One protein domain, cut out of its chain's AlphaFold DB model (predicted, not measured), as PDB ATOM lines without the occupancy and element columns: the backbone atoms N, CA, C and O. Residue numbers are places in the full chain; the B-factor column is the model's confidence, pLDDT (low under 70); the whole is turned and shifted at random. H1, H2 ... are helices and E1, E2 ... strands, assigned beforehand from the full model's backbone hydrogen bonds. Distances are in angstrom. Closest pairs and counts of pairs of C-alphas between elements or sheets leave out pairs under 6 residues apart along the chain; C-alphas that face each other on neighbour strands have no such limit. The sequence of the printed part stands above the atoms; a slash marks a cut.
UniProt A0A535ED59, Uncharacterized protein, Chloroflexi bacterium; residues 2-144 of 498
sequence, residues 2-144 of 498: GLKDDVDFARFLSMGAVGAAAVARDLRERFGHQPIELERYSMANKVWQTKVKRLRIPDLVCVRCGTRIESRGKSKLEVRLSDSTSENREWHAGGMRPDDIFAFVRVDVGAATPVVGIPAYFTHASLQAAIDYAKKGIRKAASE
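Overview. This is residues 2 to 144 of the 498 residues of an uncharacterized protein of Chloroflexi bacterium (UniProt A0A535ED59). Picture a strongly twisted sheet of five strands curled round one long helix, H1, which fills the hollow of the sheet with its residues 11 to 28. E4, the short helix H2 and the long stretches 84 to 100 and 130 to 144 lie on the side of the sheet away from H1. The 143 printed residues hold two named helices and six named strands, in the order H1 E1 E2 E3 E4 E5 E6 H2; the class is mixed, helices and strands, with under half of the residues in named elements. The sheet is mixed, in the order E1 E2 E3 E5 E6. The whole is compact and rounded, with a radius of gyration of the C-alphas of 15.3 A and spans of 42 by 36 by 29 A.

Arrangement. Begin at the inner strands E3, residues 68 to 74, and E5, residues 101 to 108, which are parallel at 26 degrees; look for N 72 and O 103, 2.7 A apart. E3 is staggered: its residues 69 to 74 pair with E5, and its residues 68 to 69 pair with E2, residues 60 to 62. E2 and E3 form a hairpin, with N 69 and O 60 at 2.9 A. E1, residues 35 to 37, an edge strand, forms a hairpin with E2, with N 36 and O 61 at 2.9 A. E1, E2 and E3 make a meander, each strand the antiparallel neighbour of the one before. At the other edge E6, residues 120 to 123, forms a hairpin with E5, with N 104 and O 120 at 2.8 A. H1, residues 3 to 31, is on one face of this sheet, giving two layers, a helix over a sheet; the sheet curls round it. The closest C-alphas of H1 and E3 are those of Gly 19 and Gly 73, 4.4 A apart. H2, residues 124 to 129, only grazes the sheet. E4, residues 80 to 83, pairs with no named strand and is apart from H1 and H2. In H1 and H2 every O i to N i+4 pair is within hydrogen-bond range.

Along the chain. Find C-alpha 3 at (53.761, 40.985, -2.993); from there H1 runs 40.8 A to C-alpha 31 at (15.038, 46.452, 8.784). E5 spans 22.1 A and E3 19.3 A. H2 ends at C-alpha 129, at (16.764, 61.543, -9.564).

Size, cuts and confidence. The two C-alphas farthest apart are those of Gly 2 and Gly 32, at 43.2 A. The printed part has no cut. The links E1 to E2, E4 to E5 and E5 to E6 are long. The mean pLDDT of the printed part is 85.9; look for values under 70 at residues 2 to 8, 52 to 55, 111 to 112 and 138 to 144.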
ATOM      1  N   GLY A   2      54.139  41.820  -7.509       44.50
ATOM      2  CA  GLY A   2      54.674  42.580  -6.383       44.50
ATOM      3  C   GLY A   2      53.881  42.237  -5.130       44.50
ATOM      4  O   GLY A   2      52.776  42.731  -4.973       44.50
ATOM      5  N   LEU A   3      54.441  41.428  -4.225       49.56
ATOM      6  CA  LEU A   3      53.761  40.985  -2.993       49.56
ATOM      7  C   LEU A   3      53.224  42.152  -2.137       49.56
ATOM      8  O   LEU A   3      52.222  42.013  -1.446       49.56
ATOM      9  N   LYS A   4      53.871  43.322  -2.204       45.94
ATOM     10  CA  LYS A   4      53.415  44.551  -1.542       45.94
ATOM     11  C   LYS A   4      52.159  45.145  -2.194       45.94
ATOM     12  O   LYS A   4      51.255  45.566  -1.479       45.94
ATOM     13  N   ASP A   5      52.090  45.127  -3.525       57.56
ATOM     14  CA  ASP A   5      50.916  45.583  -4.276       57.56
ATOM     15  C   ASP A   5      49.717  44.657  -4.006       57.56
ATOM     16  O   ASP A   5      48.590  45.128  -3.862       57.56
ATOM     17  N   ASP A   6      49.971  43.355  -3.830       63.22
ATOM     18  CA  ASP A   6      48.947  42.361  -3.495       63.22
ATOM     19  C   ASP A   6      48.362  42.572  -2.084       63.22
ATOM     20  O   ASP A   6      47.171  42.352  -1.872       63.22
ATOM     21  N   VAL A   7      49.161  43.044  -1.118       66.50
ATOM     22  CA  VAL A   7      48.714  43.310   0.265       66.50
ATOM     23  C   VAL A   7      47.923  44.612   0.367       66.50
ATOM     24  O   VAL A   7      46.871  44.643   1.013       66.50
ATOM     25  N   ASP A   8      48.371  45.676  -0.302       69.81
ATOM     26  CA  ASP A   8      47.599  46.920  -0.386       69.81
ATOM     27  C   ASP A   8      46.277  46.686  -1.137       69.81
ATOM     28  O   ASP A   8      45.220  47.161  -0.711       69.81
ATOM     29  N   PHE A   9      46.296  45.872  -2.196       76.31
ATOM     30  CA  PHE A   9      45.085  45.446  -2.892       76.31
ATOM     31  C   PHE A   9      44.167  44.589  -2.006       76.31
ATOM     32  O   PHE A   9      42.969  44.872  -1.913       76.31
ATOM     33  N   ALA A  10      44.718  43.615  -1.273       76.69
ATOM     34  CA  ALA A  10      43.970  42.816  -0.304       76.69
ATOM     35  C   ALA A  10      43.318  43.695   0.770       76.69
ATOM     36  O   ALA A  10      42.167  43.458   1.133       76.69
ATOM     37  N   ARG A  11      43.989  44.762   1.226       80.56
ATOM     38  CA  ARG A  11      43.418  45.740   2.164       80.56
ATOM     39  C   ARG A  11      42.198  46.450   1.578       80.56
ATOM     40  O   ARG A  11      41.199  46.607   2.282       80.56
ATOM     41  N   PHE A  12      42.244  46.868   0.310       83.88
ATOM     42  CA  PHE A  12      41.083  47.475  -0.349       83.88
ATOM     43  C   PHE A  12      39.907  46.500  -0.449       83.88
ATOM     44  O   PHE A  12      38.771  46.884  -0.163       83.88
ATOM     45  N   LEU A  13      40.175  45.236  -0.780       86.81
ATOM     46  CA  LEU A  13      39.148  44.195  -0.814       86.81
ATOM     47  C   LEU A  13      38.599  43.867   0.576       86.81
ATOM     48  O   LEU A  13      37.390  43.705   0.717       86.81
ATOM     49  N   SER A  14      39.440  43.868   1.618       89.75
ATOM     50  CA  SER A  14      38.995  43.730   3.010       89.75
ATOM     51  C   SER A  14      37.978  44.802   3.375       89.75
ATOM     52  O   SER A  14      36.970  44.491   3.999       89.75
ATOM     53  N   MET A  15      38.193  46.059   2.967       90.75
ATOM     54  CA  MET A  15      37.208  47.119   3.219       90.75
ATOM     55  C   MET A  15      35.867  46.831   2.537       90.75
ATOM     56  O   MET A  15      34.821  47.095   3.129       90.75
ATOM     57  N   GLY A  16      35.894  46.300   1.309       92.62
ATOM     58  CA  GLY A  16      34.696  45.871   0.585       92.62
ATOM     59  C   GLY A  16      33.956  44.759   1.327       92.62
ATOM     60  O   GLY A  16      32.790  44.934   1.679       92.62
ATOM     61  N   ALA A  17      34.666  43.679   1.661       93.00
ATOM     62  CA  ALA A  17      34.123  42.515   2.356       93.00
ATOM     63  C   ALA A  17      33.528  42.859   3.730       93.00
ATOM     64  O   ALA A  17      32.385  42.508   4.032       93.00
ATOM     65  N   VAL A  18      34.275  43.607   4.548       93.88
ATOM     66  CA  VAL A  18      33.821  44.095   5.860       93.88
ATOM     67  C   VAL A  18      32.602  45.009   5.705       93.88
ATOM     68  O   VAL A  18      31.650  44.913   6.481       93.88
ATOM     69  N   GLY A  19      32.606  45.885   4.694       95.19
ATOM     70  CA  GLY A  19      31.482  46.766   4.389       95.19
ATOM     71  C   GLY A  19      30.217  45.986   4.026       95.19
ATOM     72  O   GLY A  19      29.164  46.236   4.608       95.19
ATOM     73  N   ALA A  20      30.315  45.016   3.112       96.25
ATOM     74  CA  ALA A  20      29.211  44.139   2.715       96.25
ATOM     75  C   ALA A  20      28.637  43.349   3.900       96.25
ATOM     76  O   ALA A  20      27.423  43.364   4.111       96.25
ATOM     77  N   ALA A  21      29.492  42.749   4.733       95.19
ATOM     78  CA  ALA A  21      29.050  42.026   5.922       95.19
ATOM     79  C   ALA A  21      28.341  42.941   6.938       95.19
ATOM     80  O   ALA A  21      27.287  42.596   7.480       95.19
ATOM     81  N   ALA A  22      28.873  44.145   7.169       94.81
ATOM     82  CA  ALA A  22      28.264  45.107   8.081       94.81
ATOM     83  C   ALA A  22      26.909  45.628   7.585       94.81
ATOM     84  O   ALA A  22      25.976  45.741   8.379       94.81
ATOM     85  N   VAL A  23      26.792  45.901   6.283       96.25
ATOM     86  CA  VAL A  23      25.530  46.264   5.628       96.25
ATOM     87  C   VAL A  23      24.511  45.136   5.765       96.25
ATOM     88  O   VAL A  23      23.376  45.383   6.171       96.25
ATOM     89  N   ALA A  24      24.912  43.892   5.490       96.06
ATOM     90  CA  ALA A  24      24.031  42.737   5.621       96.06
ATOM     91  C   ALA A  24      23.492  42.583   7.052       96.06
ATOM     92  O   ALA A  24      22.297  42.348   7.246       96.06
ATOM     93  N   ARG A  25      24.360  42.770   8.056       94.62
ATOM     94  CA  ARG A  25      23.994  42.728   9.476       94.62
ATOM     95  C   ARG A  25      23.034  43.855   9.868       94.62
ATOM     96  O   ARG A  25      21.994  43.565  10.453       94.62
ATOM     97  N   ASP A  26      23.328  45.107   9.513       94.44
ATOM     98  CA  ASP A  26      22.468  46.257   9.844       94.44
ATOM     99  C   ASP A  26      21.077  46.131   9.188       94.44
ATOM    100  O   ASP A  26      20.052  46.306   9.855       94.44
ATOM    101  N   LEU A  27      21.023  45.709   7.917       94.69
ATOM    102  CA  LEU A  27      19.772  45.412   7.207       94.69
ATOM    103  C   LEU A  27      18.954  44.305   7.882       94.69
ATOM    104  O   LEU A  27      17.724  44.411   7.966       94.69
ATOM    105  N   ARG A  28      19.618  43.262   8.386       94.00
ATOM    106  CA  ARG A  28      18.960  42.170   9.109       94.00
ATOM    107  C   ARG A  28      18.383  42.636  10.438       94.00
ATOM    108  O   ARG A  28      17.196  42.443  10.690       94.00
ATOM    109  N   GLU A  29      19.200  43.281  11.258       92.88
ATOM    110  CA  GLU A  29      18.856  43.634  12.636       92.88
ATOM    111  C   GLU A  29      17.825  44.766  12.721       92.88
ATOM    112  O   GLU A  29      16.914  44.718  13.548       92.88
ATOM    113  N   ARG A  30      17.922  45.784  11.855       91.56
ATOM    114  CA  ARG A  30      17.082  46.992  11.965       91.56
ATOM    115  C   ARG A  30      15.876  46.984  11.038       91.56
ATOM    116  O   ARG A  30      14.819  47.525  11.389       91.56
ATOM    117  N   PHE A  31      16.021  46.375   9.865       92.81
ATOM    118  CA  PHE A  31      15.038  46.452   8.784       92.81
ATOM    119  C   PHE A  31      14.391  45.098   8.456       92.81
ATOM    120  O   PHE A  31      13.429  45.062   7.686       92.81
ATOM    121  N   GLY A  32      14.847  44.005   9.084       93.06
ATOM    122  CA  GLY A  32      14.264  42.667   8.960       93.06
ATOM    123  C   GLY A  32      14.575  41.962   7.640       93.06
ATOM    124  O   GLY A  32      13.908  40.984   7.300       93.06
ATOM    125  N   HIS A  33      15.543  42.460   6.869       94.69
ATOM    126  CA  HIS A  33      15.993  41.799   5.642       94.69
ATOM    127  C   HIS A  33      16.768  40.516   5.960       94.69
ATOM    128  O   HIS A  33      17.210  40.297   7.084       94.69
ATOM    129  N   GLN A  34      16.973  39.668   4.958       94.94
ATOM    130  CA  GLN A  34      17.863  38.510   5.054       94.94
ATOM    131  C   GLN A  34      18.823  38.506   3.857       94.94
ATOM    132  O   GLN A  34      18.604  37.760   2.902       94.94
ATOM    133  N   PRO A  35      19.831  39.398   3.855       96.12
ATOM    134  CA  PRO A  35      20.776  39.494   2.753       96.12
ATOM    135  C   PRO A  35      21.716  38.288   2.729       96.12
ATOM    136  O   PRO A  35      22.198  37.872   3.785       96.12
ATOM    137  N   ILE A  36      21.985  37.782   1.529       95.81
ATOM    138  CA  ILE A  36      23.032  36.802   1.218       95.81
ATOM    139  C   ILE A  36      23.941  37.366   0.121       95.81
ATOM    140  O   ILE A  36      23.541  38.303  -0.576       95.81
ATOM    141  N   GLU A  37      25.128  36.787  -0.067       94.62
ATOM    142  CA  GLU A  37      25.959  37.088  -1.241       94.62
ATOM    143  C   GLU A  37      25.199  36.784  -2.538       94.62
ATOM    144  O   GLU A  37      24.768  35.649  -2.780       94.62
ATOM    145  N   LEU A  38      25.057  37.807  -3.380       94.19
ATOM    146  CA  LEU A  38      24.616  37.652  -4.758       94.19
ATOM    147  C   LEU A  38      25.846  37.451  -5.647       94.19
ATOM    148  O   LEU A  38      25.968  36.413  -6.293       94.19
ATOM    149  N   GLU A  39      26.810  38.377  -5.606       90.25
ATOM    150  CA  GLU A  39      28.138  38.146  -6.176       90.25
ATOM    151  C   GLU A  39      28.989  37.290  -5.227       90.25
ATOM    152  O   GLU A  39      29.222  37.642  -4.072       90.25
ATOM    153  N   ARG A  40      29.484  36.154  -5.726       89.69
ATOM    154  CA  ARG A  40      30.284  35.216  -4.932       89.69
ATOM    155  C   ARG A  40      31.566  35.858  -4.399       89.69
ATOM    156  O   ARG A  40      32.380  36.359  -5.187       89.69
ATOM    157  N   TYR A  41      31.813  35.695  -3.099       88.12
ATOM    158  CA  TYR A  41      32.915  36.304  -2.350       88.12
ATOM    159  C   TYR A  41      32.815  37.833  -2.223       88.12
ATOM    160  O   TYR A  41      33.844  38.478  -2.034       88.12
ATOM    161  N   SER A  42      31.626  38.437  -2.309       90.94
ATOM    162  CA  SER A  42      31.462  39.869  -2.002       90.94
ATOM    163  C   SER A  42      31.728  40.200  -0.523       90.94
ATOM    164  O   SER A  42      32.068  41.335  -0.195       90.94
ATOM    165  N   MET A  43      31.670  39.203   0.369       92.75
ATOM    166  CA  MET A  43      32.083  39.264   1.774       92.75
ATOM    167  C   MET A  43      33.405  38.524   2.051       92.75
ATOM    168  O   MET A  43      33.660  38.094   3.180       92.75
ATOM    169  N   ALA A  44      34.279  38.379   1.053       91.12
ATOM    170  CA  ALA A  44      35.633  37.875   1.260       91.12
ATOM    171  C   ALA A  44      36.672  38.673   0.467       91.12
ATOM    172  O   ALA A  44      36.354  39.312  -0.532       91.12
ATOM    173  N   ASN A  45      37.931  38.637   0.903       90.19
ATOM    174  CA  ASN A  45      39.003  39.421   0.282       90.19
ATOM    175  C   ASN A  45      40.036  38.585  -0.491       90.19
ATOM    176  O   ASN A  45      41.058  39.125  -0.915       90.19
ATOM    177  N   LYS A  46      39.785  37.282  -0.681       90.62
ATOM    178  CA  LYS A  46      40.682  36.415  -1.451       90.62
ATOM    179  C   LYS A  46      40.714  36.827  -2.920       90.62
ATOM    180  O   LYS A  46      39.675  36.888  -3.581       90.62
ATOM    181  N   VAL A  47      41.924  37.048  -3.429       86.19
ATOM    182  CA  VAL A  47      42.184  37.400  -4.827       86.19
ATOM    183  C   VAL A  47      42.528  36.151  -5.623       86.19
ATOM    184  O   VAL A  47      43.303  35.312  -5.161       86.19
ATOM    185  N   TRP A  48      41.973  36.070  -6.827       88.69
ATOM    186  CA  TRP A  48      42.301  35.076  -7.843       88.69
ATOM    187  C   TRP A  48      42.440  35.809  -9.176       88.69
ATOM    188  O   TRP A  48      41.558  36.597  -9.519       88.69
ATOM    189  N   GLN A  49      43.517  35.571  -9.919       86.31
ATOM    190  CA  GLN A  49      43.760  36.214 -11.211       86.31
ATOM    191  C   GLN A  49      42.844  35.643 -12.294       86.31
ATOM    192  O   GLN A  49      42.275  36.404 -13.074       86.31
ATOM    193  N   THR A  50      42.634  34.324 -12.297       86.25
ATOM    194  CA  THR A  50      41.706  33.642 -13.213       86.25
ATOM    195  C   THR A  50      40.233  33.947 -12.899       86.25
ATOM    196  O   THR A  50      39.375  33.810 -13.771       86.25
ATOM    197  N   LYS A  51      39.890  34.388 -11.676       81.38
ATOM    198  CA  LYS A  51      38.505  34.776 -11.347       81.38
ATOM    199  C   LYS A  51      38.179  36.121 -11.994       81.38
ATOM    200  O   LYS A  51      38.620  37.174 -11.542       81.38
ATOM    201  N   VAL A  52      37.312  36.107 -12.996       69.62
ATOM    202  CA  VAL A  52      36.761  37.330 -13.598       69.62
ATOM    203  C   VAL A  52      35.503  37.809 -12.874       69.62
ATOM    204  O   VAL A  52      34.715  37.016 -12.356       69.62
ATOM    205  N   LYS A  53      35.285  39.131 -12.871       63.28
ATOM    206  CA  LYS A  53      34.035  39.734 -12.388       63.28
ATOM    207  C   LYS A  53      32.891  39.326 -13.326       63.28
ATOM    208  O   LYS A  53      32.926  39.633 -14.517       63.28
ATOM    209  N   ARG A  54      31.941  38.555 -12.791       59.84
ATOM    210  CA  ARG A  54      31.193  37.518 -13.530       59.84
ATOM    211  C   ARG A  54      30.033  38.088 -14.315       59.84
ATOM    212  O   ARG A  54      29.967  37.934 -15.522       59.84
ATOM    213  N   LEU A  55      29.141  38.762 -13.617       66.31
ATOM    214  CA  LEU A  55      28.065  39.582 -14.139       66.31
ATOM    215  C   LEU A  55      28.232  40.913 -13.415       66.31
ATOM    216  O   LEU A  55      28.699  40.943 -12.275       66.31
ATOM    217  N   ARG A  56      27.901  42.030 -14.057       78.00
ATOM    218  CA  ARG A  56      27.770  43.265 -13.291       78.00
ATOM    219  C   ARG A  56      26.475  43.094 -12.505       78.00
ATOM    220  O   ARG A  56      25.412  43.239 -13.077       78.00
ATOM    221  N   ILE A  57      26.572  42.633 -11.268       88.19
ATOM    222  CA  ILE A  57      25.442  42.398 -10.371       88.19
ATOM    223  C   ILE A  57      25.780  42.988  -9.007       88.19
ATOM    224  O   ILE A  57      26.962  43.196  -8.721       88.19
ATOM    225  N   PRO A  58      24.764  43.257  -8.181       92.44
ATOM    226  CA  PRO A  58      24.987  43.779  -6.847       92.44
ATOM    227  C   PRO A  58      25.694  42.774  -5.941       92.44
ATOM    228  O   PRO A  58      25.567  41.562  -6.127       92.44
ATOM    229  N   ASP A  59      26.379  43.278  -4.919       94.25
ATOM    230  CA  ASP A  59      27.069  42.433  -3.939       94.25
ATOM    231  C   ASP A  59      26.124  41.447  -3.234       94.25
ATOM    232  O   ASP A  59      26.488  40.286  -3.020       94.25
ATOM    233  N   LEU A  60      24.917  41.901  -2.865       96.44
ATOM    234  CA  LEU A  60      23.977  41.171  -2.007       96.44
ATOM    235  C   LEU A  60      22.550  41.128  -2.571       96.44
ATOM    236  O   LEU A  60      22.114  42.026  -3.293       96.44
ATOM    237  N   VAL A  61      21.776  40.132  -2.133       96.31
ATOM    238  CA  VAL A  61      20.321  40.052  -2.346       96.31
ATOM    239  C   VAL A  61      19.599  39.602  -1.079       96.31
ATOM    240  O   VAL A  61      20.048  38.697  -0.381       96.31
ATOM    241  N   CYS A  62      18.458  40.215  -0.770       96.00
ATOM    242  CA  CYS A  62      17.587  39.764   0.309       96.00
ATOM    243  C   CYS A  62      16.719  38.584  -0.144       96.00
ATOM    244  O   CYS A  62      15.829  38.755  -0.976       96.00
ATOM    245  N   VAL A  63      16.886  37.409   0.469       95.62
ATOM    246  CA  VAL A  63      16.117  36.206   0.086       95.62
ATOM    247  C   VAL A  63      14.621  36.296   0.399       95.62
ATOM    248  O   VAL A  63      13.833  35.534  -0.143       95.62
ATOM    249  N   ARG A  64      14.198  37.236   1.254       93.44
ATOM    250  CA  ARG A  64      12.783  37.399   1.642       93.44
ATOM    251  C   ARG A  64      11.981  38.286   0.687       93.44
ATOM    252  O   ARG A  64      10.780  38.071   0.537       93.44
ATOM    253  N   CYS A  65      12.616  39.301   0.102       93.50
ATOM    254  CA  CYS A  65      11.928  40.338  -0.676       93.50
ATOM    255  C   CYS A  65      12.554  40.629  -2.047       93.50
ATOM    256  O   CYS A  65      11.992  41.420  -2.797       93.50
ATOM    257  N   GLY A  66      13.700  40.032  -2.379       94.62
ATOM    258  CA  GLY A  66      14.368  40.204  -3.672       94.62
ATOM    259  C   GLY A  66      15.118  41.524  -3.846       94.62
ATOM    260  O   GLY A  66      15.715  41.733  -4.897       94.62
ATOM    261  N   THR A  67      15.123  42.403  -2.835       94.62
ATOM    262  CA  THR A  67      15.882  43.663  -2.870       94.62
ATOM    263  C   THR A  67      17.368  43.372  -3.011       94.62
ATOM    264  O   THR A  67      17.934  42.624  -2.204       94.62
ATOM    265  N   ARG A  68      17.998  43.985  -4.012       95.12
ATOM    266  CA  ARG A  68      19.439  43.905  -4.249       95.12
ATOM    267  C   ARG A  68      20.147  45.054  -3.560       95.12
ATOM    268  O   ARG A  68      19.597  46.150  -3.432       95.12
ATOM    269  N   ILE A  69      21.358  44.787  -3.087       95.50
ATOM    270  CA  ILE A  69      22.147  45.761  -2.347       95.50
ATOM    271  C   ILE A  69      23.568  45.788  -2.896       95.50
ATOM    272  O   ILE A  69      24.285  44.795  -2.810       95.50
ATOM    273  N   GLU A  70      23.974  46.944  -3.413       95.19
ATOM    274  CA  GLU A  70      25.370  47.241  -3.731       95.19
ATOM    275  C   GLU A  70      26.026  47.877  -2.503       95.19
ATOM    276  O   GLU A  70      25.615  48.955  -2.053       95.19
ATOM    277  N   SER A  71      27.051  47.227  -1.958       95.06
ATOM    278  CA  SER A  71      27.760  47.693  -0.775       95.06
ATOM    279  C   SER A  71      29.017  48.472  -1.151       95.06
ATOM    280  O   SER A  71      29.827  48.092  -1.993       95.06
ATOM    281  N   ARG A  72      29.218  49.610  -0.494       94.88
ATOM    282  CA  ARG A  72      30.354  50.501  -0.714       94.88
ATOM    283  C   ARG A  72      31.033  50.805   0.612       94.88
ATOM    284  O   ARG A  72      30.757  51.821   1.252       94.88
ATOM    285  N   GLY A  73      31.974  49.939   0.985       94.19
ATOM    286  CA  GLY A  73      32.948  50.220   2.038       94.19
ATOM    287  C   GLY A  73      33.911  51.331   1.608       94.19
ATOM    288  O   GLY A  73      34.510  51.265   0.531       94.19
ATOM    289  N   LYS A  74      34.050  52.379   2.424       92.50
ATOM    290  CA  LYS A  74      34.912  53.534   2.136       92.50
ATOM    291  C   LYS A  74      35.782  53.881   3.342       92.50
ATOM    292  O   LYS A  74      35.275  53.985   4.452       92.50
ATOM    293  N   SER A  75      37.059  54.186   3.123       91.25
ATOM    294  CA  SER A  75      37.923  54.754   4.174       91.25
ATOM    295  C   SER A  75      37.469  56.159   4.595       91.25
ATOM    296  O   SER A  75      37.522  56.528   5.766       91.25
ATOM    297  N   LYS A  76      36.953  56.933   3.634       92.62
ATOM    298  CA  LYS A  76      36.277  58.212   3.849       92.62
ATOM    299  C   LYS A  76      34.849  58.112   3.332       92.62
ATOM    300  O   LYS A  76      34.650  57.925   2.136       92.62
ATOM    301  N   LEU A  77      33.871  58.254   4.222       95.06
ATOM    302  CA  LEU A  77      32.464  58.160   3.855       95.06
ATOM    303  C   LEU A  77      32.077  59.281   2.882       95.06
ATOM    304  O   LEU A  77      32.217  60.465   3.187       95.06
ATOM    305  N   GLU A  78      31.604  58.890   1.705       94.62
ATOM    306  CA  GLU A  78      31.070  59.770   0.670       94.62
ATOM    307  C   GLU A  78      30.194  58.959  -0.293       94.62
ATOM    308  O   GLU A  78      30.426  57.765  -0.507       94.62
ATOM    309  N   VAL A  79      29.201  59.611  -0.903       95.62
ATOM    310  CA  VAL A  79      28.362  58.992  -1.940       95.62
ATOM    311  C   VAL A  79      29.082  59.098  -3.277       95.62
ATOM    312  O   VAL A  79      28.911  60.061  -4.027       95.62
ATOM    313  N   ARG A  80      29.958  58.120  -3.527       94.06
ATOM    314  CA  ARG A  80      30.800  58.024  -4.725       94.06
ATOM    315  C   ARG A  80      30.849  56.604  -5.269       94.06
ATOM    316  O   ARG A  80      31.167  55.665  -4.531       94.06
ATOM    317  N   LEU A  81      30.616  56.472  -6.567       91.75
ATOM    318  CA  LEU A  81      30.616  55.216  -7.311       91.75
ATOM    319  C   LEU A  81      31.614  55.283  -8.472       91.75
ATOM    320  O   LEU A  81      31.899  56.368  -8.979       91.75
ATOM    321  N   SER A  82      32.107  54.119  -8.897       86.62
ATOM    322  CA  SER A  82      32.754  53.987 -10.203       86.62
ATOM    323  C   SER A  82      31.705  54.104 -11.310       86.62
ATOM    324  O   SER A  82      30.617  53.538 -11.210       86.62
ATOM    325  N   ASP A  83      32.054  54.814 -12.373       87.44
ATOM    326  CA  ASP A  83      31.274  55.036 -13.586       87.44
ATOM    327  C   ASP A  83      32.162  54.805 -14.819       87.44
ATOM    328  O   ASP A  83      33.392  54.890 -14.767       87.44
ATOM    329  N   SER A  84      31.550  54.525 -15.960       82.44
ATOM    330  CA  SER A  84      32.259  54.393 -17.230       82.44
ATOM    331  C   SER A  84      31.367  54.838 -18.374       82.44
ATOM    332  O   SER A  84      30.148  54.799 -18.279       82.44
ATOM    333  N   THR A  85      31.989  55.261 -19.472       79.56
ATOM    334  CA  THR A  85      31.293  55.520 -20.739       79.56
ATOM    335  C   THR A  85      31.233  54.285 -21.635       79.56
ATOM    336  O   THR A  85      30.690  54.358 -22.731       79.56
ATOM    337  N   SER A  86      31.878  53.188 -21.231       78.88
ATOM    338  CA  SER A  86      31.770  51.908 -21.925       78.88
ATOM    339  C   SER A  86      30.413  51.278 -21.633       78.88
ATOM    340  O   SER A  86      29.962  51.296 -20.490       78.88
ATOM    341  N   GLU A  87      29.809  50.691 -22.661       77.62
ATOM    342  CA  GLU A  87      28.530  49.991 -22.556       77.62
ATOM    343  C   GLU A  87      28.587  48.891 -21.483       77.62
ATOM    344  O   GLU A  87      29.577  48.155 -21.377       77.62
ATOM    345  N   ASN A  88      27.533  48.797 -20.668       74.31
ATOM    346  CA  ASN A  88      27.409  47.874 -19.534       74.31
ATOM    347  C   ASN A  88      28.469  48.075 -18.433       74.31
ATOM    348  O   ASN A  88      28.719  47.182 -17.612       74.31
ATOM    349  N   ARG A  89      29.117  49.244 -18.399       76.94
ATOM    350  CA  ARG A  89      30.097  49.628 -17.372       76.94
ATOM    351  C   ARG A  89      29.729  50.926 -16.648       76.94
ATOM    352  O   ARG A  89      30.494  51.369 -15.787       76.94
ATOM    353  N   GLU A  90      28.571  51.498 -16.945       86.62
ATOM    354  CA  GLU A  90      27.995  52.662 -16.276       86.62
ATOM    355  C   GLU A  90      27.712  52.362 -14.797       86.62
ATOM    356  O   GLU A  90      27.492  51.214 -14.399       86.62
ATOM    357  N   TRP A  91      27.685  53.383 -13.945       87.44
ATOM    358  CA  TRP A  91      27.421  53.212 -12.508       87.44
ATOM    359  C   TRP A  91      26.071  52.530 -12.206       87.44
ATOM    360  O   TRP A  91      25.954  51.839 -11.197       87.44
ATOM    361  N   HIS A  92      25.078  52.713 -13.085       84.62
ATOM    362  CA  HIS A  92      23.751  52.095 -13.004       84.62
ATOM    363  C   HIS A  92      23.655  50.763 -13.765       84.62
ATOM    364  O   HIS A  92      22.612  50.111 -13.750       84.62
ATOM    365  N   ALA A  93      24.703  50.367 -14.494       80.69
ATOM    366  CA  ALA A  93      24.722  49.088 -15.183       80.69
ATOM    367  C   ALA A  93      24.851  47.956 -14.163       80.69
ATOM    368  O   ALA A  93      25.659  48.036 -13.234       80.69
ATOM    369  N   GLY A  94      24.083  46.892 -14.383       77.38
ATOM    370  CA  GLY A  94      24.154  45.671 -13.591       77.38
ATOM    371  C   GLY A  94      22.862  45.237 -12.907       77.38
ATOM    372  O   GLY A  94      22.887  44.692 -11.808       77.38
ATOM    373  N   GLY A  95      21.723  45.522 -13.541       83.06
ATOM    374  CA  GLY A  95      20.434  44.977 -13.124       83.06
ATOM    375  C   GLY A  95      19.864  45.570 -11.833       83.06
ATOM    376  O   GLY A  95      18.959  44.977 -11.264       83.06
ATOM    377  N   MET A  96      20.349  46.714 -11.342       90.19
ATOM    378  CA  MET A  96      19.726  47.394 -10.196       90.19
ATOM    379  C   MET A  96      18.337  47.929 -10.579       90.19
ATOM    380  O   MET A  96      18.199  48.774 -11.468       90.19
ATOM    381  N   ARG A  97      17.295  47.462  -9.889       91.69
ATOM    382  CA  ARG A  97      15.914  47.952 -10.003       91.69
ATOM    383  C   ARG A  97      15.784  49.312  -9.294       91.69
ATOM    384  O   ARG A  97      16.599  49.628  -8.431       91.69
ATOM    385  N   PRO A  98      14.772  50.141  -9.609       92.31
ATOM    386  CA  PRO A  98      14.597  51.457  -8.978       92.31
ATOM    387  C   PRO A  98      14.605  51.442  -7.440       92.31
ATOM    388  O   PRO A  98      15.181  52.345  -6.834       92.31
ATOM    389  N   ASP A  99      14.029  50.402  -6.833       91.56
ATOM    390  CA  ASP A  99      13.925  50.243  -5.377       91.56
ATOM    391  C   ASP A  99      15.122  49.506  -4.742       91.56
ATOM    392  O   ASP A  99      15.183  49.376  -3.517       91.56
ATOM    393  N   ASP A 100      16.083  49.039  -5.547       93.94
ATOM    394  CA  ASP A 100      17.311  48.426  -5.037       93.94
ATOM    395  C   ASP A 100      18.223  49.472  -4.387       93.94
ATOM    396  O   ASP A 100      18.137  50.677  -4.651       93.94
ATOM    397  N   ILE A 101      19.100  49.011  -3.498       94.38
ATOM    398  CA  ILE A 101      19.772  49.857  -2.514       94.38
ATOM    399  C   ILE A 101      21.271  49.957  -2.801       94.38
ATOM    400  O   ILE A 101      21.967  48.961  -2.948       94.38
ATOM    401  N   PHE A 102      21.801  51.174  -2.775       95.56
ATOM    402  CA  PHE A 102      23.223  51.437  -2.593       95.56
ATOM    403  C   PHE A 102      23.483  51.757  -1.123       95.56
ATOM    404  O   PHE A 102      22.919  52.710  -0.577       95.56
ATOM    405  N   ALA A 103      24.343  50.970  -0.485       95.88
ATOM    406  CA  ALA A 103      24.728  51.141   0.907       95.88
ATOM    407  C   ALA A 103      26.166  51.666   0.997       95.88
ATOM    408  O   ALA A 103      27.095  51.041   0.498       95.88
ATOM    409  N   PHE A 104      26.366  52.808   1.650       96.50
ATOM    410  CA  PHE A 104      27.676  53.424   1.860       96.50
ATOM    411  C   PHE A 104      28.034  53.364   3.335       96.50
ATOM    412  O   PHE A 104      27.258  53.808   4.178       96.50
ATOM    413  N   VAL A 105      29.218  52.857   3.659       95.81
ATOM    414  CA  VAL A 105      29.637  52.690   5.054       95.81
ATOM    415  C   VAL A 105      31.114  53.022   5.216       95.81
ATOM    416  O   VAL A 105      31.938  52.666   4.369       95.81
ATOM    417  N   ARG A 106      31.460  53.733   6.298       95.62
ATOM    418  CA  ARG A 106      32.866  53.954   6.641       95.62
ATOM    419  C   ARG A 106      33.455  52.650   7.161       95.62
ATOM    420  O   ARG A 106      32.878  52.042   8.057       95.62
ATOM    421  N   VAL A 107      34.608  52.261   6.633       93.88
ATOM    422  CA  VAL A 107      35.356  51.093   7.094       93.88
ATOM    423  C   VAL A 107      36.809  51.488   7.316       93.88
ATOM    424  O   VAL A 107      37.459  52.016   6.413       93.88
ATOM    425  N   ASP A 108      37.315  51.203   8.511       89.69
ATOM    426  CA  ASP A 108      38.730  51.295   8.845       89.69
ATOM    427  C   ASP A 108      39.272  49.904   9.183       89.69
ATOM    428  O   ASP A 108      38.934  49.313  10.206       89.69
ATOM    429  N   VAL A 109      40.118  49.383   8.296       84.12
ATOM    430  CA  VAL A 109      40.804  48.088   8.435       84.12
ATOM    431  C   VAL A 109      42.225  48.232   9.001       84.12
ATOM    432  O   VAL A 109      43.004  47.289   8.935       84.12
ATOM    433  N   GLY A 110      42.610  49.417   9.491       75.19
ATOM    434  CA  GLY A 110      43.930  49.659  10.084       75.19
ATOM    435  C   GLY A 110      44.071  49.167  11.529       75.19
ATOM    436  O   GLY A 110      45.188  49.025  12.015       75.19
ATOM    437  N   ALA A 111      42.956  48.916  12.214       68.38
ATOM    438  CA  ALA A 111      42.935  48.342  13.554       68.38
ATOM    439  C   ALA A 111      42.925  46.804  13.501       68.38
ATOM    440  O   ALA A 111      42.477  46.219  12.517       68.38
ATOM    441  N   ALA A 112      43.352  46.150  14.590       66.88
ATOM    442  CA  ALA A 112      43.304  44.689  14.718       66.88
ATOM    443  C   ALA A 112      41.890  44.136  14.445       66.88
ATOM    444  O   ALA A 112      41.707  43.145  13.751       66.88
ATOM    445  N   THR A 113      40.858  44.824  14.928       76.12
ATOM    446  CA  THR A 113      39.475  44.566  14.518       76.12
ATOM    447  C   THR A 113      38.998  45.718  13.643       76.12
ATOM    448  O   THR A 113      39.092  46.864  14.090       76.12
ATOM    449  N   PRO A 114      38.464  45.454  12.435       84.75
ATOM    450  CA  PRO A 114      37.939  46.508  11.584       84.75
ATOM    451  C   PRO A 114      36.878  47.345  12.303       84.75
ATOM    452  O   PRO A 114      35.942  46.809  12.902       84.75
ATOM    453  N   VAL A 115      37.006  48.667  12.221       87.75
ATOM    454  CA  VAL A 115      36.017  49.607  12.755       87.75
ATOM    455  C   VAL A 115      35.062  49.984  11.635       87.75
ATOM    456  O   VAL A 115      35.486  50.380  10.549       87.75
ATOM    457  N   VAL A 116      33.760  49.872  11.900       91.81
ATOM    458  CA  VAL A 116      32.719  50.116  10.899       91.81
ATOM    459  C   VAL A 116      31.722  51.156  11.399       91.81
ATOM    460  O   VAL A 116      31.247  51.081  12.533       91.81
ATOM    461  N   GLY A 117      31.428  52.136  10.543       91.19
ATOM    462  CA  GLY A 117      30.434  53.180  10.782       91.19
ATOM    463  C   GLY A 117      28.993  52.700  10.581       91.19
ATOM    464  O   GLY A 117      28.731  51.525  10.336       91.19
ATOM    465  N   ILE A 118      28.038  53.629  10.654       89.12
ATOM    466  CA  ILE A 118      26.624  53.329  10.391       89.12
ATOM    467  C   ILE A 118      26.389  53.399   8.874       89.12
ATOM    468  O   ILE A 118      26.695  54.436   8.278       89.12
ATOM    469  N   PRO A 119      25.846  52.349   8.229       93.69
ATOM    470  CA  PRO A 119      25.545  52.411   6.807       93.69
ATOM    471  C   PRO A 119      24.507  53.491   6.473       93.69
ATOM    472  O   PRO A 119      23.480  53.630   7.141       93.69
ATOM    473  N   ALA A 120      24.768  54.238   5.404       93.62
ATOM    474  CA  ALA A 120      23.838  55.164   4.780       93.62
ATOM    475  C   ALA A 120      23.294  54.546   3.492       93.62
ATOM    476  O   ALA A 120      24.059  54.047   2.667       93.62
ATOM    477  N   TYR A 121      21.980  54.601   3.305       94.88
ATOM    478  CA  TYR A 121      21.302  53.876   2.238       94.88
ATOM    479  C   TYR A 121      20.584  54.825   1.291       94.88
ATOM    480  O   TYR A 121      19.856  55.717   1.732       94.88
ATOM    481  N   PHE A 122      20.745  54.582  -0.004       95.19
ATOM    482  CA  PHE A 122      20.076  55.319  -1.070       95.19
ATOM    483  C   PHE A 122      19.495  54.339  -2.076       95.19
ATOM    484  O   PHE A 122      20.178  53.402  -2.474       95.19
ATOM    485  N   THR A 123      18.251  54.544  -2.506       94.81
ATOM    486  CA  THR A 123      17.721  53.744  -3.621       94.81
ATOM    487  C   THR A 123      18.401  54.140  -4.928       94.81
ATOM    488  O   THR A 123      18.859  55.282  -5.087       94.81
ATOM    489  N   HIS A 124      18.426  53.220  -5.888       94.31
ATOM    490  CA  HIS A 124      18.839  53.516  -7.253       94.31
ATOM    491  C   HIS A 124      18.037  54.697  -7.832       94.31
ATOM    492  O   HIS A 124      18.627  55.634  -8.371       94.31
ATOM    493  N   ALA A 125      16.715  54.721  -7.622       94.56
ATOM    494  CA  ALA A 125      15.848  55.822  -8.039       94.56
ATOM    495  C   ALA A 125      16.250  57.171  -7.417       94.56
ATOM    496  O   ALA A 125      16.279  58.184  -8.117       94.56
ATOM    497  N   SER A 126      16.605  57.204  -6.126       95.12
ATOM    498  CA  SER A 126      17.055  58.427  -5.445       95.12
ATOM    499  C   SER A 126      18.374  58.964  -6.009       95.12
ATOM    500  O   SER A 126      18.527  60.180  -6.142       95.12
ATOM    501  N   LEU A 127      19.327  58.088  -6.350       95.25
ATOM    502  CA  LEU A 127      20.581  58.498  -6.996       95.25
ATOM    503  C   LEU A 127      20.331  59.005  -8.420       95.25
ATOM    504  O   LEU A 127      20.828  60.073  -8.787       95.25
ATOM    505  N   GLN A 128      19.502  58.291  -9.184       94.81
ATOM    506  CA  GLN A 128      19.133  58.659 -10.549       94.81
ATOM    507  C   GLN A 128      18.396  60.006 -10.596       94.81
ATOM    508  O   GLN A 128      18.707  60.846 -11.434       94.81
ATOM    509  N   ALA A 129      17.477  60.266  -9.663       94.62
ATOM    510  CA  ALA A 129      16.764  61.543  -9.564       94.62
ATOM    511  C   ALA A 129      17.687  62.739  -9.264       94.62
ATOM    512  O   ALA A 129      17.310  63.885  -9.499       94.62
ATOM    513  N   ALA A 130      18.890  62.490  -8.738       95.12
ATOM    514  CA  ALA A 130      19.889  63.511  -8.446       95.12
ATOM    515  C   ALA A 130      21.086  63.479  -9.413       95.12
ATOM    516  O   ALA A 130      22.111  64.097  -9.119       95.12
ATOM    517  N   ILE A 131      20.990  62.761 -10.540       94.25
ATOM    518  CA  ILE A 131      22.110  62.552 -11.469       94.25
ATOM    519  C   ILE A 131      22.653  63.861 -12.054       94.25
ATOM    520  O   ILE A 131      23.865  64.035 -12.139       94.25
ATOM    521  N   ASP A 132      21.777  64.826 -12.346       93.25
ATOM    522  CA  ASP A 132      22.153  66.143 -12.885       93.25
ATOM    523  C   ASP A 132      22.968  66.986 -11.890       93.25
ATOM    524  O   ASP A 132      23.585  67.990 -12.251       93.25
ATOM    525  N   TYR A 133      22.977  66.586 -10.617       92.00
ATOM    526  CA  TYR A 133      23.733  67.235  -9.547       92.00
ATOM    527  C   TYR A 133      25.015  66.476  -9.190       92.00
ATOM    528  O   TYR A 133      25.796  66.945  -8.352       92.00
ATOM    529  N   ALA A 134      25.232  65.310  -9.801       92.00
ATOM    530  CA  ALA A 134      26.421  64.513  -9.595       92.00
ATOM    531  C   ALA A 134      27.630  65.146 -10.296       92.00
ATOM    532  O   ALA A 134      27.550  65.705 -11.390       92.00
ATOM    533  N   LYS A 135      28.793  65.042  -9.659       90.19
ATOM    534  CA  LYS A 135      30.074  65.484 -10.204       90.19
ATOM    535  C   LYS A 135      30.828  64.280 -10.735       90.19
ATOM    536  O   LYS A 135      31.087  63.342  -9.977       90.19
ATOM    537  N   LYS A 136      31.220  64.344 -12.006       85.00
ATOM    538  CA  LYS A 136      32.151  63.388 -12.606       85.00
ATOM    539  C   LYS A 136      33.592  63.804 -12.300       85.00
ATOM    540  O   LYS A 136      33.949  64.973 -12.450       85.00
ATOM    541  N   GLY A 137      34.390  62.862 -11.814       75.75
ATOM    542  CA  GLY A 137      35.816  63.020 -11.566       75.75
ATOM    543  C   GLY A 137      36.622  63.101 -12.864       75.75
ATOM    544  O   GLY A 137      36.116  62.843 -13.955       75.75
ATOM    545  N   ILE A 138      37.897  63.466 -12.737       64.50
ATOM    546  CA  ILE A 138      38.860  63.433 -13.844       64.50
ATOM    547  C   ILE A 138      39.259  61.968 -14.080       64.50
ATOM    548  O   ILE A 138      39.409  61.226 -13.109       64.50
ATOM    549  N   ARG A 139      39.413  61.545 -15.346       54.84
ATOM    550  CA  ARG A 139      39.880  60.187 -15.686       54.84
ATOM    551  C   ARG A 139      41.172  59.878 -14.933       54.84
ATOM    552  O   ARG A 139      42.118  60.665 -15.006       54.84
ATOM    553  N   LYS A 140      41.214  58.727 -14.261       55.34
ATOM    554  CA  LYS A 140      42.471  58.164 -13.764       55.34
ATOM    555  C   LYS A 140      43.391  57.860 -14.953       55.34
ATOM    556  O   LYS A 140      42.920  57.703 -16.087       55.34
ATOM    557  N   ALA A 141      44.706  57.857 -14.732       47.22
ATOM    558  CA  ALA A 141      45.659  57.522 -15.790       47.22
ATOM    559  C   ALA A 141      45.372  56.107 -16.329       47.22
ATOM    560  O   ALA A 141      44.853  55.267 -15.603       47.22
ATOM    561  N   ALA A 142      45.720  55.809 -17.586       47.03
ATOM    562  CA  ALA A 142      45.442  54.497 -18.192       47.03
ATOM    563  C   ALA A 142      46.036  53.310 -17.397       47.03
ATOM    564  O   ALA A 142      45.528  52.197 -17.488       47.03
ATOM    565  N   SER A 143      47.068  53.561 -16.586       43.00
ATOM    566  CA  SER A 143      47.680  52.612 -15.649       43.00
ATOM    567  C   SER A 143      46.849  52.315 -14.389       43.00
ATOM    568  O   SER A 143      47.163  51.368 -13.681       43.00
ATOM    569  N   GLU A 144      45.809  53.101 -14.094       44.38
ATOM    570  CA  GLU A 144      44.984  53.040 -12.871       44.38
ATOM    571  C   GLU A 144      43.518  52.638 -13.149       44.38
ATOM    572  O   GLU A 144      42.667  52.682 -12.256       44.38
TER     573      GLU A 144